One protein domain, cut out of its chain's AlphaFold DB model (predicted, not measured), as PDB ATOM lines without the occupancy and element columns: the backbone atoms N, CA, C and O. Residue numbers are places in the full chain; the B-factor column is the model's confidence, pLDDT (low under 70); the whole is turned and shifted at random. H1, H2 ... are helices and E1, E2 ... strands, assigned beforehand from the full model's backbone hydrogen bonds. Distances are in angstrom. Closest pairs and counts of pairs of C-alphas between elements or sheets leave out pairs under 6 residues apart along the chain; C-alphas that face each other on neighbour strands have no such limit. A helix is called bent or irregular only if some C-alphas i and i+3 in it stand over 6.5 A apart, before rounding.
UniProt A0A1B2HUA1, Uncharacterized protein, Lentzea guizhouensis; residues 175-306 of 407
ATOM      1  N   VAL A 175     -38.042  40.125  21.716       90.81
ATOM      2  CA  VAL A 175     -37.818  39.554  20.378       90.81
ATOM      3  C   VAL A 175     -36.832  38.385  20.434       90.81
ATOM      4  O   VAL A 175     -37.120  37.321  19.896       90.81
ATOM      5  N   GLN A 176     -35.701  38.556  21.127       93.25
ATOM      6  CA  GLN A 176     -34.685  37.506  21.262       93.25
ATOM      7  C   GLN A 176     -35.205  36.334  22.090       93.25
ATOM      8  O   GLN A 176     -34.895  35.182  21.801       93.25
ATOM      9  N   TYR A 177     -36.011  36.621  23.109       94.75
ATOM     10  CA  TYR A 177     -36.632  35.582  23.911       94.75
ATOM     11  C   TYR A 177     -37.627  34.743  23.089       94.75
ATOM     12  O   TYR A 177     -37.523  33.520  23.074       94.75
ATOM     13  N   ARG A 178     -38.506  35.371  22.297       92.94
ATOM     14  CA  ARG A 178     -39.419  34.646  21.390       92.94
ATOM     15  C   ARG A 178     -38.678  33.846  20.320       92.94
ATOM     16  O   ARG A 178     -39.130  32.775  19.917       92.94
ATOM     17  N   GLU A 179     -37.550  34.355  19.830       94.00
ATOM     18  CA  GLU A 179     -36.682  33.608  18.913       94.00
ATOM     19  C   GLU A 179     -36.042  32.390  19.588       94.00
ATOM     20  O   GLU A 179     -35.944  31.336  18.958       94.00
ATOM     21  N   LEU A 180     -35.656  32.498  20.864       95.75
ATOM     22  CA  LEU A 180     -35.164  31.368  21.652       95.75
ATOM     23  C   LEU A 180     -36.247  30.294  21.815       95.75
ATOM     24  O   LEU A 180     -35.972  29.122  21.566       95.75
ATOM     25  N   GLU A 181     -37.467  30.679  22.187       94.31
ATOM     26  CA  GLU A 181     -38.585  29.739  22.332       94.31
ATOM     27  C   GLU A 181     -38.916  29.028  21.021       94.31
ATOM     28  O   GLU A 181     -39.070  27.804  20.992       94.31
ATOM     29  N   ARG A 182     -38.961  29.779  19.916       92.31
ATOM     30  CA  ARG A 182     -39.160  29.210  18.582       92.31
ATOM     31  C   ARG A 182     -38.042  28.237  18.222       92.31
ATOM     32  O   ARG A 182     -38.324  27.145  17.748       92.31
ATOM     33  N   GLY A 183     -36.789  28.602  18.494       93.62
ATOM     34  CA  GLY A 183     -35.635  27.746  18.238       93.62
ATOM     35  C   GLY A 183     -35.654  26.444  19.046       93.62
ATOM     36  O   GLY A 183     -35.270  25.406  18.514       93.62
ATOM     37  N   LEU A 184     -36.128  26.472  20.298       93.62
ATOM     38  CA  LEU A 184     -36.334  25.262  21.106       93.62
ATOM     39  C   LEU A 184     -37.410  24.361  20.493       93.62
ATOM     40  O   LEU A 184     -37.182  23.164  20.326       93.62
ATOM     41  N   LEU A 185     -38.546  24.943  20.106       92.12
ATOM     42  CA  LEU A 185     -39.661  24.214  19.504       92.12
ATOM     43  C   LEU A 185     -39.289  23.597  18.148       92.12
ATOM     44  O   LEU A 185     -39.555  22.419  17.918       92.12
ATOM     45  N   ASP A 186     -38.630  24.357  17.273       92.44
ATOM     46  CA  ASP A 186     -38.186  23.888  15.953       92.44
ATOM     47  C   ASP A 186     -37.084  22.817  16.055       92.44
ATOM     48  O   ASP A 186     -36.935  21.987  15.157       92.44
ATOM     49  N   ALA A 187     -36.320  22.815  17.154       89.69
ATOM     50  CA  ALA A 187     -35.315  21.800  17.462       89.69
ATOM     51  C   ALA A 187     -35.876  20.568  18.202       89.69
ATOM     52  O   ALA A 187     -35.092  19.664  18.497       89.69
ATOM     53  N   ASP A 188     -37.184  20.526  18.489       91.12
ATOM     54  CA  ASP A 188     -37.861  19.488  19.287       91.12
ATOM     55  C   ASP A 188     -37.259  19.320  20.697       91.12
ATOM     56  O   ASP A 188     -37.070  18.213  21.198       91.12
ATOM     57  N   LEU A 189     -36.910  20.444  21.336       91.69
ATOM     58  CA  LEU A 189     -36.336  20.495  22.681       91.69
ATOM     59  C   LEU A 189     -37.331  21.092  23.672       91.69
ATOM     60  O   LEU A 189     -37.989  22.098  23.405       91.69
ATOM     61  N   SER A 190     -37.410  20.490  24.855       88.69
ATOM     62  CA  SER A 190     -38.424  20.838  25.852       88.69
ATOM     63  C   SER A 190     -38.009  21.975  26.788       88.69
ATOM     64  O   SER A 190     -38.864  22.562  27.458       88.69
ATOM     65  N   SER A 191     -36.703  22.265  26.880       94.00
ATOM     66  CA  SER A 191     -36.171  23.229  27.843       94.00
ATOM     67  C   SER A 191     -34.760  23.740  27.508       94.00
ATOM     68  O   SER A 191     -33.983  23.107  26.791       94.00
ATOM     69  N   VAL A 192     -34.393  24.883  28.099       95.94
ATOM     70  CA  VAL A 192     -33.034  25.452  28.017       95.94
ATOM     71  C   VAL A 192     -31.951  24.502  28.569       95.94
ATOM     72  O   VAL A 192     -30.937  24.328  27.891       95.94
ATOM     73  N   PRO A 193     -32.119  23.840  29.734       96.06
ATOM     74  CA  PRO A 193     -31.166  22.829  30.199       96.06
ATOM     75  C   PRO A 193     -30.908  21.704  29.194       96.06
ATOM     76  O   PRO A 193     -29.758  21.295  29.021       96.06
ATOM     77  N   GLU A 194     -31.952  21.243  28.504       94.44
ATOM     78  CA  GLU A 194     -31.834  20.211  27.474       94.44
ATOM     79  C   GLU A 194     -31.047  20.712  26.253       94.44
ATOM     80  O   GLU A 194     -30.183  20.007  25.734       94.44
ATOM     81  N   LEU A 195     -31.251  21.965  25.837       95.25
ATOM     82  CA  LEU A 195     -30.467  22.586  24.765       95.25
ATOM     83  C   LEU A 195     -28.967  22.661  25.110       95.25
ATOM     84  O   LEU A 195     -28.104  22.369  24.274       95.25
ATOM     85  N   VAL A 196     -28.632  23.024  26.351       95.88
ATOM     86  CA  VAL A 196     -27.235  23.173  26.791       95.88
ATOM     87  C   VAL A 196     -26.562  21.809  26.975       95.88
ATOM     88  O   VAL A 196     -25.450  21.589  26.477       95.88
ATOM     89  N   HIS A 197     -27.220  20.860  27.637       94.38
ATOM     90  CA  HIS A 197     -26.589  19.608  28.070       94.38
ATOM     91  C   HIS A 197     -26.946  18.376  27.228       94.38
ATOM     92  O   HIS A 197     -26.248  17.366  27.319       94.38
ATOM     93  N   GLY A 198     -27.951  18.466  26.357       91.19
ATOM     94  CA  GLY A 198     -28.550  17.322  25.673       91.19
ATOM     95  C   GLY A 198     -29.650  16.662  26.517       91.19
ATOM     96  O   GLY A 198     -30.082  17.245  27.509       91.19
ATOM     97  N   PRO A 199     -30.099  15.448  26.146       90.31
ATOM     98  CA  PRO A 199     -31.198  14.766  26.828       90.31
ATOM     99  C   PRO A 199     -30.930  14.571  28.325       90.31
ATOM    100  O   PRO A 199     -29.935  13.952  28.714       90.31
ATOM    101  N   LEU A 200     -31.844  15.070  29.157       91.81
ATOM    102  CA  LEU A 200     -31.825  14.919  30.613       91.81
ATOM    103  C   LEU A 200     -33.042  14.105  31.061       91.81
ATOM    104  O   LEU A 200     -34.141  14.290  30.546       91.81
ATOM    105  N   LYS A 201     -32.862  13.223  32.048       91.81
ATOM    106  CA  LYS A 201     -33.977  12.524  32.707       91.81
ATOM    107  C   LYS A 201     -34.685  13.434  33.701       91.81
ATOM    108  O   LYS A 201     -35.909  13.431  33.781       91.81
ATOM    109  N   SER A 202     -33.904  14.179  34.478       95.38
ATOM    110  CA  SER A 202     -34.423  15.160  35.426       95.38
ATOM    111  C   SER A 202     -33.380  16.215  35.772       95.38
ATOM    112  O   SER A 202     -32.185  15.919  35.740       95.38
ATOM    113  N   PHE A 203     -33.813  17.407  36.171       96.31
ATOM    114  CA  PHE A 203     -32.943  18.452  36.709       96.31
ATOM    115  C   PHE A 203     -33.628  19.295  37.791       96.31
ATOM    116  O   PHE A 203     -34.851  19.409  37.826       96.31
ATOM    117  N   THR A 204     -32.831  19.903  38.663       96.25
ATOM    118  CA  THR A 204     -33.246  20.969  39.588       96.25
ATOM    119  C   THR A 204     -32.760  22.309  39.052       96.25
ATOM    120  O   THR A 204     -31.744  22.360  38.360       96.25
ATOM    121  N   VAL A 205     -33.465  23.399  39.346       95.06
ATOM    122  CA  VAL A 205     -33.059  24.748  38.901       95.06
ATOM    123  C   VAL A 205     -33.505  25.871  39.845       95.06
ATOM    124  O   VAL A 205     -33.004  26.993  39.741       95.06
ATOM    125  N   LEU A 206     -34.402  25.598  40.804       92.88
ATOM    126  CA  LEU A 206     -34.961  26.643  41.674       92.88
ATOM    127  C   LEU A 206     -33.914  27.348  42.542       92.88
ATOM    128  O   LEU A 206     -34.002  28.559  42.750       92.88
ATOM    129  N   ARG A 207     -32.938  26.597  43.058       88.12
ATOM    130  CA  ARG A 207     -31.830  27.122  43.875       88.12
ATOM    131  C   ARG A 207     -30.512  26.927  43.152       88.12
ATOM    132  O   ARG A 207     -29.882  27.898  42.758       88.12
ATOM    133  N   ASP A 208     -30.201  25.666  42.883       89.75
ATOM    134  CA  ASP A 208     -28.994  25.242  42.195       89.75
ATOM    135  C   ASP A 208     -29.349  24.338  41.022       89.75
ATOM    136  O   ASP A 208     -30.344  23.599  41.051       89.75
ATOM    137  N   PHE A 209     -28.509  24.386  39.991       94.44
ATOM    138  CA  PHE A 209     -28.648  23.491  38.859       94.44
ATOM    139  C   PHE A 209     -27.943  22.162  39.126       94.44
ATOM    140  O   PHE A 209     -26.718  22.104  39.239       94.44
ATOM    141  N   THR A 210     -28.723  21.088  39.174       94.50
ATOM    142  CA  THR A 210     -28.226  19.707  39.195       94.50
ATOM    143  C   THR A 210     -29.042  18.878  38.213       94.50
ATOM    144  O   THR A 210     -30.181  19.226  37.915       94.50
ATOM    145  N   SER A 211     -28.476  17.801  37.673       95.06
ATOM    146  CA  SER A 211     -29.159  16.991  36.659       95.06
ATOM    147  C   SER A 211     -28.794  15.513  36.734       95.06
ATOM    148  O   SER A 211     -27.731  15.145  37.235       95.06
ATOM    149  N   ASP A 212     -29.668  14.679  36.176       92.25
ATOM    150  CA  ASP A 212     -29.414  13.280  35.835       92.25
ATOM    151  C   ASP A 212     -29.586  13.105  34.311       92.25
ATOM    152  O   ASP A 212     -30.692  13.324  33.806       92.25
ATOM    153  N   PRO A 213     -28.532  12.744  33.556       91.19
ATOM    154  CA  PRO A 213     -27.155  12.517  34.010       91.19
ATOM    155  C   PRO A 213     -26.460  13.803  34.517       91.19
ATOM    156  O   PRO A 213     -26.852  14.905  34.120       91.19
ATOM    157  N   PRO A 214     -25.411  13.697  35.364       91.00
ATOM    158  CA  PRO A 214     -24.729  14.861  35.934       91.00
ATOM    159  C   PRO A 214     -24.070  15.773  34.892       91.00
ATOM    160  O   PRO A 214     -23.096  15.395  34.237       91.00
ATOM    161  N   ALA A 215     -24.533  17.019  34.808       89.06
ATOM    162  CA  ALA A 215     -23.955  18.056  33.962       89.06
ATOM    163  C   ALA A 215     -23.039  18.991  34.772       89.06
ATOM    164  O   ALA A 215     -23.455  20.026  35.287       89.06
ATOM    165  N   ARG A 216     -21.748  18.638  34.857       74.50
ATOM    166  CA  ARG A 216     -20.742  19.337  35.691       74.50
ATOM    167  C   ARG A 216     -20.531  20.823  35.362       74.50
ATOM    168  O   ARG A 216     -19.957  21.534  36.173       74.50
ATOM    169  N   GLY A 217     -20.949  21.276  34.179       78.81
ATOM    170  CA  GLY A 217     -20.807  22.673  33.757       78.81
ATOM    171  C   GLY A 217     -21.911  23.609  34.253       78.81
ATOM    172  O   GLY A 217     -21.733  24.820  34.156       78.81
ATOM    173  N   GLY A 218     -23.029  23.071  34.756       90.38
ATOM    174  CA  GLY A 218     -24.207  23.859  35.120       90.38
ATOM    175  C   GLY A 218     -24.759  24.729  33.982       90.38
ATOM    176  O   GLY A 218     -24.342  24.617  32.829       90.38
ATOM    177  N   LEU A 219     -25.656  25.656  34.319       93.62
ATOM    178  CA  LEU A 219     -26.141  26.688  33.396       93.62
ATOM    179  C   LEU A 219     -25.173  27.879  33.379       93.62
ATOM    180  O   LEU A 219     -25.440  28.928  33.956       93.62
ATOM    181  N   THR A 220     -24.009  27.695  32.752       94.69
ATOM    182  CA  THR A 220     -22.932  28.702  32.707       94.69
ATOM    183  C   THR A 220     -22.532  29.071  31.281       94.69
ATOM    184  O   THR A 220     -22.761  28.312  30.338       94.69
ATOM    185  N   ALA A 221     -21.856  30.214  31.119       94.00
ATOM    186  CA  ALA A 221     -21.306  30.646  29.831       94.00
ATOM    187  C   ALA A 221     -20.384  29.582  29.206       94.00
ATOM    188  O   ALA A 221     -20.451  29.320  28.007       94.00
ATOM    189  N   THR A 222     -19.567  28.918  30.031       94.50
ATOM    190  CA  THR A 222     -18.679  27.827  29.606       94.50
ATOM    191  C   THR A 222     -19.465  26.619  29.098       94.50
ATOM    192  O   THR A 222     -19.106  26.041  28.072       94.50
ATOM    193  N   ALA A 223     -20.555  26.246  29.774       95.12
ATOM    194  CA  ALA A 223     -21.418  25.157  29.323       95.12
ATOM    195  C   ALA A 223     -22.115  25.489  27.995       95.12
ATOM    196  O   ALA A 223     -22.186  24.634  27.112       95.12
ATOM    197  N   VAL A 224     -22.563  26.737  27.820       96.44
ATOM    198  CA  VAL A 224     -23.147  27.213  26.557       96.44
ATOM    199  C   VAL A 224     -22.116  27.196  25.426       96.44
ATOM    200  O   VAL A 224     -22.422  26.708  24.344       96.44
ATOM    201  N   ALA A 225     -20.881  27.645  25.665       94.25
ATOM    202  CA  ALA A 225     -19.815  27.585  24.663       94.25
ATOM    203  C   ALA A 225     -19.515  26.137  24.233       94.25
ATOM    204  O   ALA A 225     -19.453  25.839  23.042       94.25
ATOM    205  N   ALA A 226     -19.434  25.208  25.193       93.69
ATOM    206  CA  ALA A 226     -19.269  23.788  24.896       93.69
ATOM    207  C   ALA A 226     -20.458  23.210  24.103       93.69
ATOM    208  O   ALA A 226     -20.272  22.341  23.246       93.69
ATOM    209  N   ALA A 227     -21.677  23.690  24.365       93.81
ATOM    210  CA  ALA A 227     -22.872  23.312  23.622       93.81
ATOM    211  C   ALA A 227     -22.853  23.842  22.179       93.81
ATOM    212  O   ALA A 227     -23.140  23.079  21.258       93.81
ATOM    213  N   VAL A 228     -22.446  25.099  21.976       94.31
ATOM    214  CA  VAL A 228     -22.236  25.701  20.648       94.31
ATOM    215  C   VAL A 228     -21.210  24.894  19.852       94.31
ATOM    216  O   VAL A 228     -21.485  24.497  18.722       94.31
ATOM    217  N   ASP A 229     -20.059  24.577  20.447       92.50
ATOM    218  CA  ASP A 229     -19.013  23.787  19.789       92.50
ATOM    219  C   ASP A 229     -19.495  22.382  19.420       92.50
ATOM    220  O   ASP A 229     -19.213  21.881  18.327       92.50
ATOM    221  N   ARG A 230     -20.243  21.736  20.323       91.44
ATOM    222  CA  ARG A 230     -20.852  20.426  20.075       91.44
ATOM    223  C   ARG A 230     -21.822  20.483  18.898       91.44
ATOM    224  O   ARG A 230     -21.778  19.598  18.046       91.44
ATOM    225  N   GLU A 231     -22.672  21.503  18.834       91.50
ATOM    226  CA  GLU A 231     -23.705  21.616  17.803       91.50
ATOM    227  C   GLU A 231     -23.148  22.092  16.451       91.50
ATOM    228  O   GLU A 231     -23.622  21.681  15.393       91.50
ATOM    229  N   ASN A 232     -22.068  22.875  16.454       88.94
ATOM    230  CA  ASN A 232     -21.346  23.246  15.236       88.94
ATOM    231  C   ASN A 232     -20.693  22.038  14.549       88.94
ATOM    232  O   ASN A 232     -20.603  22.007  13.321       88.94
ATOM    233  N   ARG A 233     -20.289  21.016  15.319       88.31
ATOM    234  CA  ARG A 233     -19.746  19.753  14.786       88.31
ATOM    235  C   ARG A 233     -20.818  18.815  14.220       88.31
ATOM    236  O   ARG A 233     -20.477  17.904  13.472       88.31
ATOM    237  N   ARG A 234     -22.093  19.003  14.573       84.19
ATOM    238  CA  ARG A 234     -23.219  18.188  14.088       84.19
ATOM    239  C   ARG A 234     -23.842  18.820  12.850       84.19
ATOM    240  O   ARG A 234     -24.167  20.000  12.866       84.19
ATOM    241  N   SER A 235     -24.053  18.057  11.784       75.94
ATOM    242  CA  SER A 235     -24.800  18.540  10.615       75.94
ATOM    243  C   SER A 235     -26.309  18.514  10.894       75.94
ATOM    244  O   SER A 235     -26.815  17.503  11.368       75.94
ATOM    245  N   GLY A 236     -27.036  19.586  10.548       70.75
ATOM    246  CA  GLY A 236     -28.490  19.512  10.330       70.75
ATOM    247  C   GLY A 236     -29.439  20.106  11.379       70.75
ATOM    248  O   GLY A 236     -30.639  20.001  11.164       70.75
ATOM    249  N   ASN A 237     -28.976  20.766  12.451       84.12
ATOM    250  CA  ASN A 237     -29.877  21.419  13.422       84.12
ATOM    251  C   ASN A 237     -29.649  22.941  13.517       84.12
ATOM    252  O   ASN A 237     -29.047  23.454  14.462       84.12
ATOM    253  N   GLN A 238     -30.092  23.678  12.491       89.62
ATOM    254  CA  GLN A 238     -29.951  25.142  12.445       89.62
ATOM    255  C   GLN A 238     -30.725  25.844  13.572       89.62
ATOM    256  O   GLN A 238     -30.206  26.807  14.136       89.62
ATOM    257  N   ALA A 239     -31.900  25.328  13.948       91.75
ATOM    258  CA  ALA A 239     -32.720  25.872  15.029       91.75
ATOM    259  C   ALA A 239     -31.993  25.822  16.385       91.75
ATOM    260  O   ALA A 239     -31.869  26.848  17.058       91.75
ATOM    261  N   ALA A 240     -31.398  24.675  16.739       92.75
ATOM    262  CA  ALA A 240     -30.611  24.550  17.968       92.75
ATOM    263  C   ALA A 240     -29.389  25.480  17.974       92.75
ATOM    264  O   ALA A 240     -29.075  26.082  19.000       92.75
ATOM    265  N   ARG A 241     -28.710  25.655  16.830       93.56
ATOM    266  CA  ARG A 241     -27.581  26.599  16.720       93.56
ATOM    267  C   ARG A 241     -28.019  28.045  16.929       93.56
ATOM    268  O   ARG A 241     -27.328  28.788  17.620       93.56
ATOM    269  N   GLN A 242     -29.151  28.446  16.355       93.88
ATOM    270  CA  GLN A 242     -29.694  29.790  16.547       93.88
ATOM    271  C   GLN A 242     -30.051  30.034  18.019       93.88
ATOM    272  O   GLN A 242     -29.612  31.032  18.591       93.88
ATOM    273  N   ALA A 243     -30.743  29.089  18.659       96.12
ATOM    274  CA  ALA A 243     -31.068  29.150  20.082       96.12
ATOM    275  C   ALA A 243     -29.806  29.230  20.968       96.12
ATOM    276  O   ALA A 243     -29.714  30.072  21.864       96.12
ATOM    277  N   LEU A 244     -28.782  28.420  20.679       96.50
ATOM    278  CA  LEU A 244     -27.499  28.456  21.389       96.50
ATOM    279  C   LEU A 244     -26.735  29.771  21.181       96.50
ATOM    280  O   LEU A 244     -26.081  30.244  22.110       96.50
ATOM    281  N   ASN A 245     -26.835  30.397  20.006       95.69
ATOM    282  CA  ASN A 245     -26.244  31.715  19.760       95.69
ATOM    283  C   ASN A 245     -26.930  32.816  20.583       95.69
ATOM    284  O   ASN A 245     -26.244  33.708  21.093       95.69
ATOM    285  N   ILE A 246     -28.253  32.734  20.765       97.00
ATOM    286  CA  ILE A 246     -28.997  33.636  21.658       97.00
ATOM    287  C   ILE A 246     -28.508  33.451  23.097       97.00
ATOM    288  O   ILE A 246     -28.100  34.427  23.724       97.00
ATOM    289  N   LEU A 247     -28.426  32.209  23.595       97.19
ATOM    290  CA  LEU A 247     -27.897  31.927  24.937       97.19
ATOM    291  C   LEU A 247     -26.436  32.366  25.102       97.19
ATOM    292  O   LEU A 247     -26.063  32.897  26.146       97.19
ATOM    293  N   SER A 248     -25.599  32.188  24.076       96.50
ATOM    294  CA  SER A 248     -24.204  32.634  24.118       96.50
ATOM    295  C   SER A 248     -24.107  34.156  24.196       96.50
ATOM    296  O   SER A 248     -23.212  34.668  24.868       96.50
ATOM    297  N   THR A 249     -24.997  34.875  23.515       95.44
ATOM    298  CA  THR A 249     -25.066  36.340  23.574       95.44
ATOM    299  C   THR A 249     -25.586  36.798  24.936       95.44
ATOM    300  O   THR A 249     -24.984  37.677  25.545       95.44
ATOM    301  N   ALA A 250     -26.620  36.136  25.463       95.75
ATOM    302  CA  ALA A 250     -27.148  36.355  26.809       95.75
ATOM    303  C   ALA A 250     -26.048  36.218  27.873       95.75
ATOM    304  O   ALA A 250     -25.847  37.111  28.693       95.75
ATOM    305  N   ALA A 251     -25.271  35.134  27.795       94.81
ATOM    306  CA  ALA A 251     -24.177  34.854  28.716       94.81
ATOM    307  C   ALA A 251     -23.058  35.908  28.643       94.81
ATOM    308  O   ALA A 251     -22.528  36.316  29.675       94.81
ATOM    309  N   ARG A 252     -22.713  36.389  27.438       94.31
ATOM    310  CA  ARG A 252     -21.747  37.493  27.257       94.31
ATOM    311  C   ARG A 252     -22.256  38.806  27.848       94.31
ATOM    312  O   ARG A 252     -21.468  39.560  28.406       94.31
ATOM    313  N   ASN A 253     -23.563  39.033  27.769       93.50
ATOM    314  CA  ASN A 253     -24.242  40.181  28.364       93.50
ATOM    315  C   ASN A 253     -24.555  39.986  29.861       93.50
ATOM    316  O   ASN A 253     -25.289  40.788  30.427       93.50
ATOM    317  N   GLN A 254     -23.998  38.948  30.500       92.81
ATOM    318  CA  GLN A 254     -24.147  38.659  31.931       92.81
ATOM    319  C   GLN A 254     -25.594  38.393  32.381       92.81
ATOM    320  O   GLN A 254     -25.931  38.601  33.544       92.81
ATOM    321  N   VAL A 255     -26.453  37.899  31.483       95.31
ATOM    322  CA  VAL A 255     -27.783  37.397  31.856       95.31
ATOM    323  C   VAL A 255     -27.628  36.116  32.678       95.31
ATOM    324  O   VAL A 255     -26.890  35.209  32.282       95.31
ATOM    325  N   ASP A 256     -28.341  36.019  33.804       94.62
ATOM    326  CA  ASP A 256     -28.386  34.793  34.604       94.62
ATOM    327  C   ASP A 256     -29.152  33.700  33.837       94.62
ATOM    328  O   ASP A 256     -30.377  33.720  33.702       94.62
ATOM    329  N   LEU A 257     -28.407  32.717  33.326       95.69
ATOM    330  CA  LEU A 257     -28.953  31.610  32.542       95.69
ATOM    331  C   LEU A 257     -29.857  30.681  33.363       95.69
ATOM    332  O   LEU A 257     -30.720  30.016  32.788       95.69
ATOM    333  N   ARG A 258     -29.678  30.619  34.688       95.25
ATOM    334  CA  ARG A 258     -30.546  29.853  35.588       95.25
ATOM    335  C   ARG A 258     -31.891  30.547  35.729       95.25
ATOM    336  O   ARG A 258     -32.921  29.886  35.612       95.25
ATOM    337  N   GLU A 259     -31.891  31.862  35.933       95.06
ATOM    338  CA  GLU A 259     -33.129  32.647  35.980       95.06
ATOM    339  C   GLU A 259     -33.855  32.646  34.635       95.06
ATOM    340  O   GLU A 259     -35.067  32.459  34.616       95.06
ATOM    341  N   LEU A 260     -33.130  32.745  33.517       96.06
ATOM    342  CA  LEU A 260     -33.697  32.621  32.173       96.06
ATOM    343  C   LEU A 260     -34.338  31.243  31.954       96.06
ATOM    344  O   LEU A 260     -35.478  31.157  31.499       96.06
ATOM    345  N   ALA A 261     -33.634  30.159  32.299       95.94
ATOM    346  CA  ALA A 261     -34.167  28.802  32.180       95.94
ATOM    347  C   ALA A 261     -35.414  28.606  33.054       95.94
ATOM    348  O   ALA A 261     -36.395  28.010  32.610       95.94
ATOM    349  N   LEU A 262     -35.391  29.128  34.282       95.69
ATOM    350  CA  LEU A 262     -36.532  29.076  35.185       95.69
ATOM    351  C   LEU A 262     -37.701  29.920  34.652       95.69
ATOM    352  O   LEU A 262     -38.824  29.432  34.634       95.69
ATOM    353  N   PHE A 263     -37.455  31.133  34.151       95.31
ATOM    354  CA  PHE A 263     -38.476  31.972  33.519       95.31
ATOM    355  C   PHE A 263     -39.176  31.234  32.371       95.31
ATOM    356  O   PHE A 263     -40.402  31.159  32.367       95.31
ATOM    357  N   HIS A 264     -38.409  30.596  31.481       94.19
ATOM    358  CA  HIS A 264     -38.945  29.815  30.364       94.19
ATOM    359  C   HIS A 264     -39.852  28.655  30.803       94.19
ATOM    360  O   HIS A 264     -40.891  28.384  30.200       94.19
ATOM    361  N   LEU A 265     -39.495  27.956  31.883       94.56
ATOM    362  CA  LEU A 265     -40.348  26.893  32.423       94.56
ATOM    363  C   LEU A 265     -41.645  27.450  33.026       94.56
ATOM    364  O   LEU A 265     -42.696  26.816  32.928       94.56
ATOM    365  N   LEU A 266     -41.565  28.616  33.664       94.88
ATOM    366  CA  LEU A 266     -42.660  29.215  34.421       94.88
ATOM    367  C   LEU A 266     -43.642  30.009  33.568       94.88
ATOM    368  O   LEU A 266     -44.795  30.133  33.968       94.88
ATOM    369  N   GLU A 267     -43.227  30.555  32.429       91.31
ATOM    370  CA  GLU A 267     -44.103  31.348  31.564       91.31
ATOM    371  C   GLU A 267     -45.326  30.547  31.107       91.31
ATOM    372  O   GLU A 267     -46.466  30.978  31.308       91.31
ATOM    373  N   ASP A 268     -45.094  29.324  30.625       85.31
ATOM    374  CA  ASP A 268     -46.155  28.372  30.307       85.31
ATOM    375  C   ASP A 268     -47.072  28.143  31.512       85.31
ATOM    376  O   ASP A 268     -48.296  28.188  31.389       85.31
ATOM    377  N   VAL A 269     -46.502  27.917  32.697       92.94
ATOM    378  CA  VAL A 269     -47.270  27.641  33.920       92.94
ATOM    379  C   VAL A 269     -48.124  28.839  34.320       92.94
ATOM    380  O   VAL A 269     -49.304  28.662  34.616       92.94
ATOM    381  N   ARG A 270     -47.572  30.056  34.280       92.00
ATOM    382  CA  ARG A 270     -48.293  31.305  34.565       92.00
ATOM    383  C   ARG A 270     -49.427  31.528  33.576       92.00
ATOM    384  O   ARG A 270     -50.525  31.897  33.984       92.00
ATOM    385  N   SER A 271     -49.181  31.310  32.286       86.81
ATOM    386  CA  SER A 271     -50.208  31.420  31.247       86.81
ATOM    387  C   SER A 271     -51.350  30.422  31.483       86.81
ATOM    388  O   SER A 271     -52.513  30.808  31.587       86.81
ATOM    389  N   HIS A 272     -51.032  29.144  31.691       86.00
ATOM    390  CA  HIS A 272     -52.038  28.099  31.906       86.00
ATOM    391  C   HIS A 272     -52.796  28.275  33.231       86.00
ATOM    392  O   HIS A 272     -54.010  28.077  33.265       86.00
ATOM    393  N   HIS A 273     -52.121  28.696  34.302       87.31
ATOM    394  CA  HIS A 273     -52.771  29.023  35.570       87.31
ATOM    395  C   HIS A 273     -53.794  30.155  35.401       87.31
ATOM    396  O   HIS A 273     -54.935  30.012  35.837       87.31
ATOM    397  N   ARG A 274     -53.434  31.240  34.697       85.19
ATOM    398  CA  ARG A 274     -54.367  32.341  34.380       85.19
ATOM    399  C   ARG A 274     -55.580  31.875  33.571       85.19
ATOM    400  O   ARG A 274     -56.655  32.451  33.702       85.19
ATOM    401  N   ASN A 275     -55.425  30.808  32.790       78.62
ATOM    402  CA  ASN A 275     -56.494  30.175  32.019       78.62
ATOM    403  C   ASN A 275     -57.270  29.091  32.803       78.62
ATOM    404  O   ASN A 275     -58.048  28.348  32.210       78.62
ATOM    405  N   GLY A 276     -57.074  28.980  34.123       79.94
ATOM    406  CA  GLY A 276     -57.831  28.067  34.988       79.94
ATOM    407  C   GLY A 276     -57.437  26.594  34.862       79.94
ATOM    408  O   GLY A 276     -58.211  25.711  35.230       79.94
ATOM    409  N   VAL A 277     -56.248  26.302  34.329       85.94
ATOM    410  CA  VAL A 277     -55.770  24.922  34.194       85.94
ATOM    411  C   VAL A 277     -55.522  24.308  35.581       85.94
ATOM    412  O   VAL A 277     -54.844  24.932  36.400       85.94
ATOM    413  N   PRO A 278     -56.006  23.076  35.849       86.62
ATOM    414  CA  PRO A 278     -55.839  22.435  37.151       86.62
ATOM    415  C   PRO A 278     -54.375  22.264  37.569       86.62
ATOM    416  O   PRO A 278     -53.516  21.902  36.759       86.62
ATOM    417  N   THR A 279     -54.105  22.412  38.866       89.50
ATOM    418  CA  THR A 279     -52.758  22.360  39.456       89.50
ATOM    419  C   THR A 279     -51.996  21.070  39.127       89.50
ATOM    420  O   THR A 279     -50.811  21.115  38.782       89.50
ATOM    421  N   VAL A 280     -52.672  19.915  39.126       90.75
ATOM    422  CA  VAL A 280     -52.069  18.625  38.732       90.75
ATOM    423  C   VAL A 280     -51.560  18.638  37.286       90.75
ATOM    424  O   VAL A 280     -50.529  18.035  36.986       90.75
ATOM    425  N   ALA A 281     -52.257  19.319  36.373       90.75
ATOM    426  CA  ALA A 281     -51.840  19.414  34.975       90.75
ATOM    427  C   ALA A 281     -50.607  20.319  34.812       90.75
ATOM    428  O   ALA A 281     -49.708  19.984  34.038       90.75
ATOM    429  N   LEU A 282     -50.516  21.402  35.593       94.19
ATOM    430  CA  LEU A 282     -49.329  22.265  35.640       94.19
ATOM    431  C   LEU A 282     -48.094  21.488  36.122       94.19
ATOM    432  O   LEU A 282     -47.037  21.542  35.491       94.19
ATOM    433  N   LEU A 283     -48.247  20.684  37.182       95.00
ATOM    434  CA  LEU A 283     -47.177  19.828  37.703       95.00
ATOM    435  C   LEU A 283     -46.708  18.794  36.666       95.00
ATOM    436  O   LEU A 283     -45.505  18.611  36.457       95.00
ATOM    437  N   LYS A 284     -47.652  18.128  35.988       93.50
ATOM    438  CA  LYS A 284     -47.339  17.173  34.911       93.50
ATOM    439  C   LYS A 284     -46.569  17.831  33.768       93.50
ATOM    440  O   LYS A 284     -45.657  17.222  33.225       93.50
ATOM    441  N   ARG A 285     -46.899  19.076  33.420       93.25
ATOM    442  CA  ARG A 285     -46.214  19.807  32.349       93.25
ATOM    443  C   ARG A 285     -44.764  20.136  32.712       93.25
ATOM    444  O   ARG A 285     -43.879  19.862  31.910       93.25
ATOM    445  N   LEU A 286     -44.504  20.652  33.913       95.31
ATOM    446  CA  LEU A 286     -43.129  20.927  34.358       95.31
ATOM    447  C   LEU A 286     -42.281  19.654  34.457       95.31
ATOM    448  O   LEU A 286     -41.133  19.640  34.020       95.31
ATOM    449  N   THR A 287     -42.856  18.573  34.986       95.00
ATOM    450  CA  THR A 287     -42.157  17.280  35.074       95.00
ATOM    451  C   THR A 287     -41.899  16.660  33.700       95.00
ATOM    452  O   THR A 287     -40.840  16.074  33.496       95.00
ATOM    453  N   ALA A 288     -42.798  16.848  32.726       91.88
ATOM    454  CA  ALA A 288     -42.573  16.437  31.339       91.88
ATOM    455  C   ALA A 288     -41.439  17.219  30.653       91.88
ATOM    456  O   ALA A 288     -40.769  16.666  29.789       91.88
ATOM    457  N   LYS A 289     -41.180  18.468  31.071       92.50
ATOM    458  CA  LYS A 289     -40.000  19.250  30.653       92.50
ATOM    459  C   LYS A 289     -38.710  18.852  31.392       92.50
ATOM    460  O   LYS A 289     -37.702  19.536  31.263       92.50
ATOM    461  N   GLY A 290     -38.738  17.791  32.203       93.38
ATOM    462  CA  GLY A 290     -37.582  17.282  32.942       93.38
ATOM    463  C   GLY A 290     -37.329  17.952  34.296       93.38
ATOM    464  O   GLY A 290     -36.350  17.613  34.955       93.38
ATOM    465  N   LEU A 291     -38.183  18.867  34.768       96.50
ATOM    466  CA  LEU A 291     -38.000  19.450  36.101       96.50
ATOM    467  C   LEU A 291     -38.282  18.398  37.186       96.50
ATOM    468  O   LEU A 291     -39.309  17.715  37.156       96.50
ATOM    469  N   ALA A 292     -37.382  18.278  38.164       96.38
ATOM    470  CA  ALA A 292     -37.526  17.360  39.287       96.38
ATOM    471  C   ALA A 292     -38.853  17.603  40.020       96.38
ATOM    472  O   ALA A 292     -39.284  18.742  40.187       96.38
ATOM    473  N   ARG A 293     -39.510  16.529  40.473       94.44
ATOM    474  CA  ARG A 293     -40.884  16.595  40.999       94.44
ATOM    475  C   ARG A 293     -41.045  17.590  42.152       94.44
ATOM    476  O   ARG A 293     -42.046  18.301  42.181       94.44
ATOM    477  N   ASP A 294     -40.088  17.646  43.075       93.75
ATOM    478  CA  ASP A 294     -40.156  18.563  44.216       93.75
ATOM    479  C   ASP A 294     -39.928  20.022  43.801       93.75
ATOM    480  O   ASP A 294     -40.685  20.895  44.228       93.75
ATOM    481  N   ASP A 295     -38.991  20.280  42.881       95.44
ATOM    482  CA  ASP A 295     -38.819  21.604  42.270       95.44
ATOM    483  C   ASP A 295     -40.087  22.019  41.510       95.44
ATOM    484  O   ASP A 295     -40.569  23.138  41.652       95.44
ATOM    485  N   ALA A 296     -40.693  21.109  40.747       95.94
ATOM    486  CA  ALA A 296     -41.924  21.381  40.019       95.94
ATOM    487  C   ALA A 296     -43.096  21.699  40.963       95.94
ATOM    488  O   ALA A 296     -43.844  22.645  40.710       95.94
ATOM    489  N   ARG A 297     -43.235  20.971  42.081       95.75
ATOM    490  CA  ARG A 297     -44.240  21.265  43.120       95.75
ATOM    491  C   ARG A 297     -44.035  22.653  43.716       95.75
ATOM    492  O   ARG A 297     -44.990  23.425  43.774       95.75
ATOM    493  N   GLN A 298     -42.809  22.980  44.121       95.56
ATOM    494  CA  GLN A 298     -42.481  24.272  44.722       95.56
ATOM    495  C   GLN A 298     -42.636  25.432  43.727       95.56
ATOM    496  O   GLN A 298     -43.100  26.509  44.106       95.56
ATOM    497  N   ALA A 299     -42.282  25.219  42.458       95.50
ATOM    498  CA  ALA A 299     -42.443  26.187  41.380       95.50
ATOM    499  C   ALA A 299     -43.922  26.508  41.134       95.50
ATOM    500  O   ALA A 299     -44.302  27.675  41.190       95.50
ATOM    501  N   VAL A 300     -44.770  25.487  40.944       95.69
ATOM    502  CA  VAL A 300     -46.220  25.688  40.776       95.69
ATOM    503  C   VAL A 300     -46.804  26.358  42.013       95.69
ATOM    504  O   VAL A 300     -47.488  27.365  41.882       95.69
ATOM    505  N   PHE A 301     -46.482  25.866  43.214       93.88
ATOM    506  CA  PHE A 301     -46.930  26.480  44.465       93.88
ATOM    507  C   PHE A 301     -46.569  27.968  44.537       93.88
ATOM    508  O   PHE A 301     -47.405  28.788  44.908       93.88
ATOM    509  N   SER A 302     -45.350  28.325  44.141       94.19
ATOM    510  CA  SER A 302     -44.896  29.714  44.168       94.19
ATOM    511  C   SER A 302     -45.616  30.563  43.119       94.19
ATOM    512  O   SER A 302     -46.031  31.659  43.467       94.19
ATOM    513  N   VAL A 303     -45.882  30.044  41.910       92.94
ATOM    514  CA  VAL A 303     -46.712  30.724  40.890       92.94
ATOM    515  C   VAL A 303     -48.141  30.970  41.380       92.94
ATOM    516  O   VAL A 303     -48.667  32.063  41.202       92.94
ATOM    517  N   LEU A 304     -48.775  29.987  42.028       88.38
ATOM    518  CA  LEU A 304     -50.132  30.145  42.576       88.38
ATOM    519  C   LEU A 304     -50.198  31.205  43.687       88.38
ATOM    520  O   LEU A 304     -51.260  31.766  43.946       88.38
ATOM    521  N   ASN A 305     -49.068  31.459  44.352       83.25
ATOM    522  CA  ASN A 305     -48.926  32.454  45.412       83.25
ATOM    523  C   ASN A 305     -48.215  33.733  44.934       83.25
ATOM    524  O   ASN A 305     -47.904  34.594  45.760       83.25
ATOM    525  N   GLU A 306     -47.952  33.893  43.632       85.50
ATOM    526  CA  GLU A 306     -47.537  35.184  43.093       85.50
ATOM    527  C   GLU A 306     -48.701  36.151  43.307       85.50
ATOM    528  O   GLU A 306     -49.805  35.922  42.810       85.50
TER     529      GLU A 306
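What this domain is: This is residues 175 to 306 of the 407 residues of an uncharacterized protein of Lentzea guizhouensis (UniProt A0A1B2HUA1). Two groups of helices stand at the two ends of one long helix: H1, H4 and H3 lie side by side with H4 in the middle and short H2 crossing H3, and in the second group H6 and H7 pack on each other and on residues 265 to 273 of H5. H5 leads from the first group to the second, and a small hairpin of strands, E1 and E2, sits along one side, E1 being near H2. Look for 132 printed residues with seven named helices and two named strands, in the order H1, H2, E1, E2, H3, H4, H5, H6, H7; the two strands form an antiparallel sheet of order E1 - E2. The class is mostly helix, and the whole is compact, with a radius of gyration of the C-alphas of 14.5 A and spans of 42 by 30 by 27 A.

Where its parts are: Begin at the sheet: E1 is residues 202 to 204, with C-alpha 202 at (-34.423, 15.160, 35.426), and E2 is residues 210 to 212. Go back to the first printed residue and find C-alpha 175 at (-37.818, 39.554, 20.378); there H1 begins, residues 175 to 186, 16.3 A long. H2, residues 192 to 197, follows it. After the strands come H3, residues 221 to 232, 16.4 A, and H4, residues 238 to 252, 21.0 A. H5, residues 257 to 274, is the longest helix, 25.5 A; it has a kink of 30 degrees near residue 265, and it is neither bent nor irregular, but only just: C-alphas 265 and 268 are 6.4 A apart. H6 is residues 279 to 288, 14.3 A, and H7, residues 293 to 304, 16.5 A, ends with C-alpha 304 at (-50.132, 30.145, 42.576).

How they stand to each other: Look first across the hairpin E1 and E2, where N 204 and O 210 are 2.8 A apart and N 212 and O 202 are 2.8 A apart, within hydrogen-bond range. H2 and E1 are near each other, with 5 pairs of C-alphas within 10 A. H2 touches H3, about perpendicular at 74 degrees; the closest C-alphas are those of Val 196 and Ala 227, 5.4 A, and H3 touches H2 with residues 223 to 227 alone. H3 and H4 are a helical hairpin and touch, with the C-alphas of Ala 221 and Ala 251 closest at 5.2 A, at a shallow tilt of 22 degrees, opposite ways. H1 touches H4, the closest C-alphas being those of Gly 183 and Ala 239, 4.7 A, at a tilt of 38 degrees, only just steep. H4 and H5 touch only at the corner, and only just, with 3 pairs of C-alphas within 8 A; the closest are those of Ala 251 and Leu 257, 6.9 A. H5 and H6 are a helical hairpin; the closest C-alphas, those of Val 269 and Leu 282, are 6.0 A apart, at a shallow tilt of 34.7 degrees, only just short of steep. H6 touches H7, with the C-alphas of Leu 286 and Ala 296 closest at 5.8 A, at a steep tilt of 46 degrees. H7 touches H5 with residues 299 to 304 alone, the closest C-alphas being those of Val 303 and Arg 270, 6.5 A. Among the pairs that stay apart are H1 and H3, and H4 and H7. In H1, H2, H3, H4, H6 and H7 every O i to N i+4 pair is within hydrogen-bond range; in H5 12 of 14 are.

The domain as a whole: The two C-alphas farthest apart are those of Ser 235 and Asn 305, 44.6 A. The printed part runs from 175 to 306 and has no cut. No link is long; the link from E2 to H3, 8 residues, is short, and the others are tight. The mean pLDDT of the printed part is 92.2, and no printed residue is under 70.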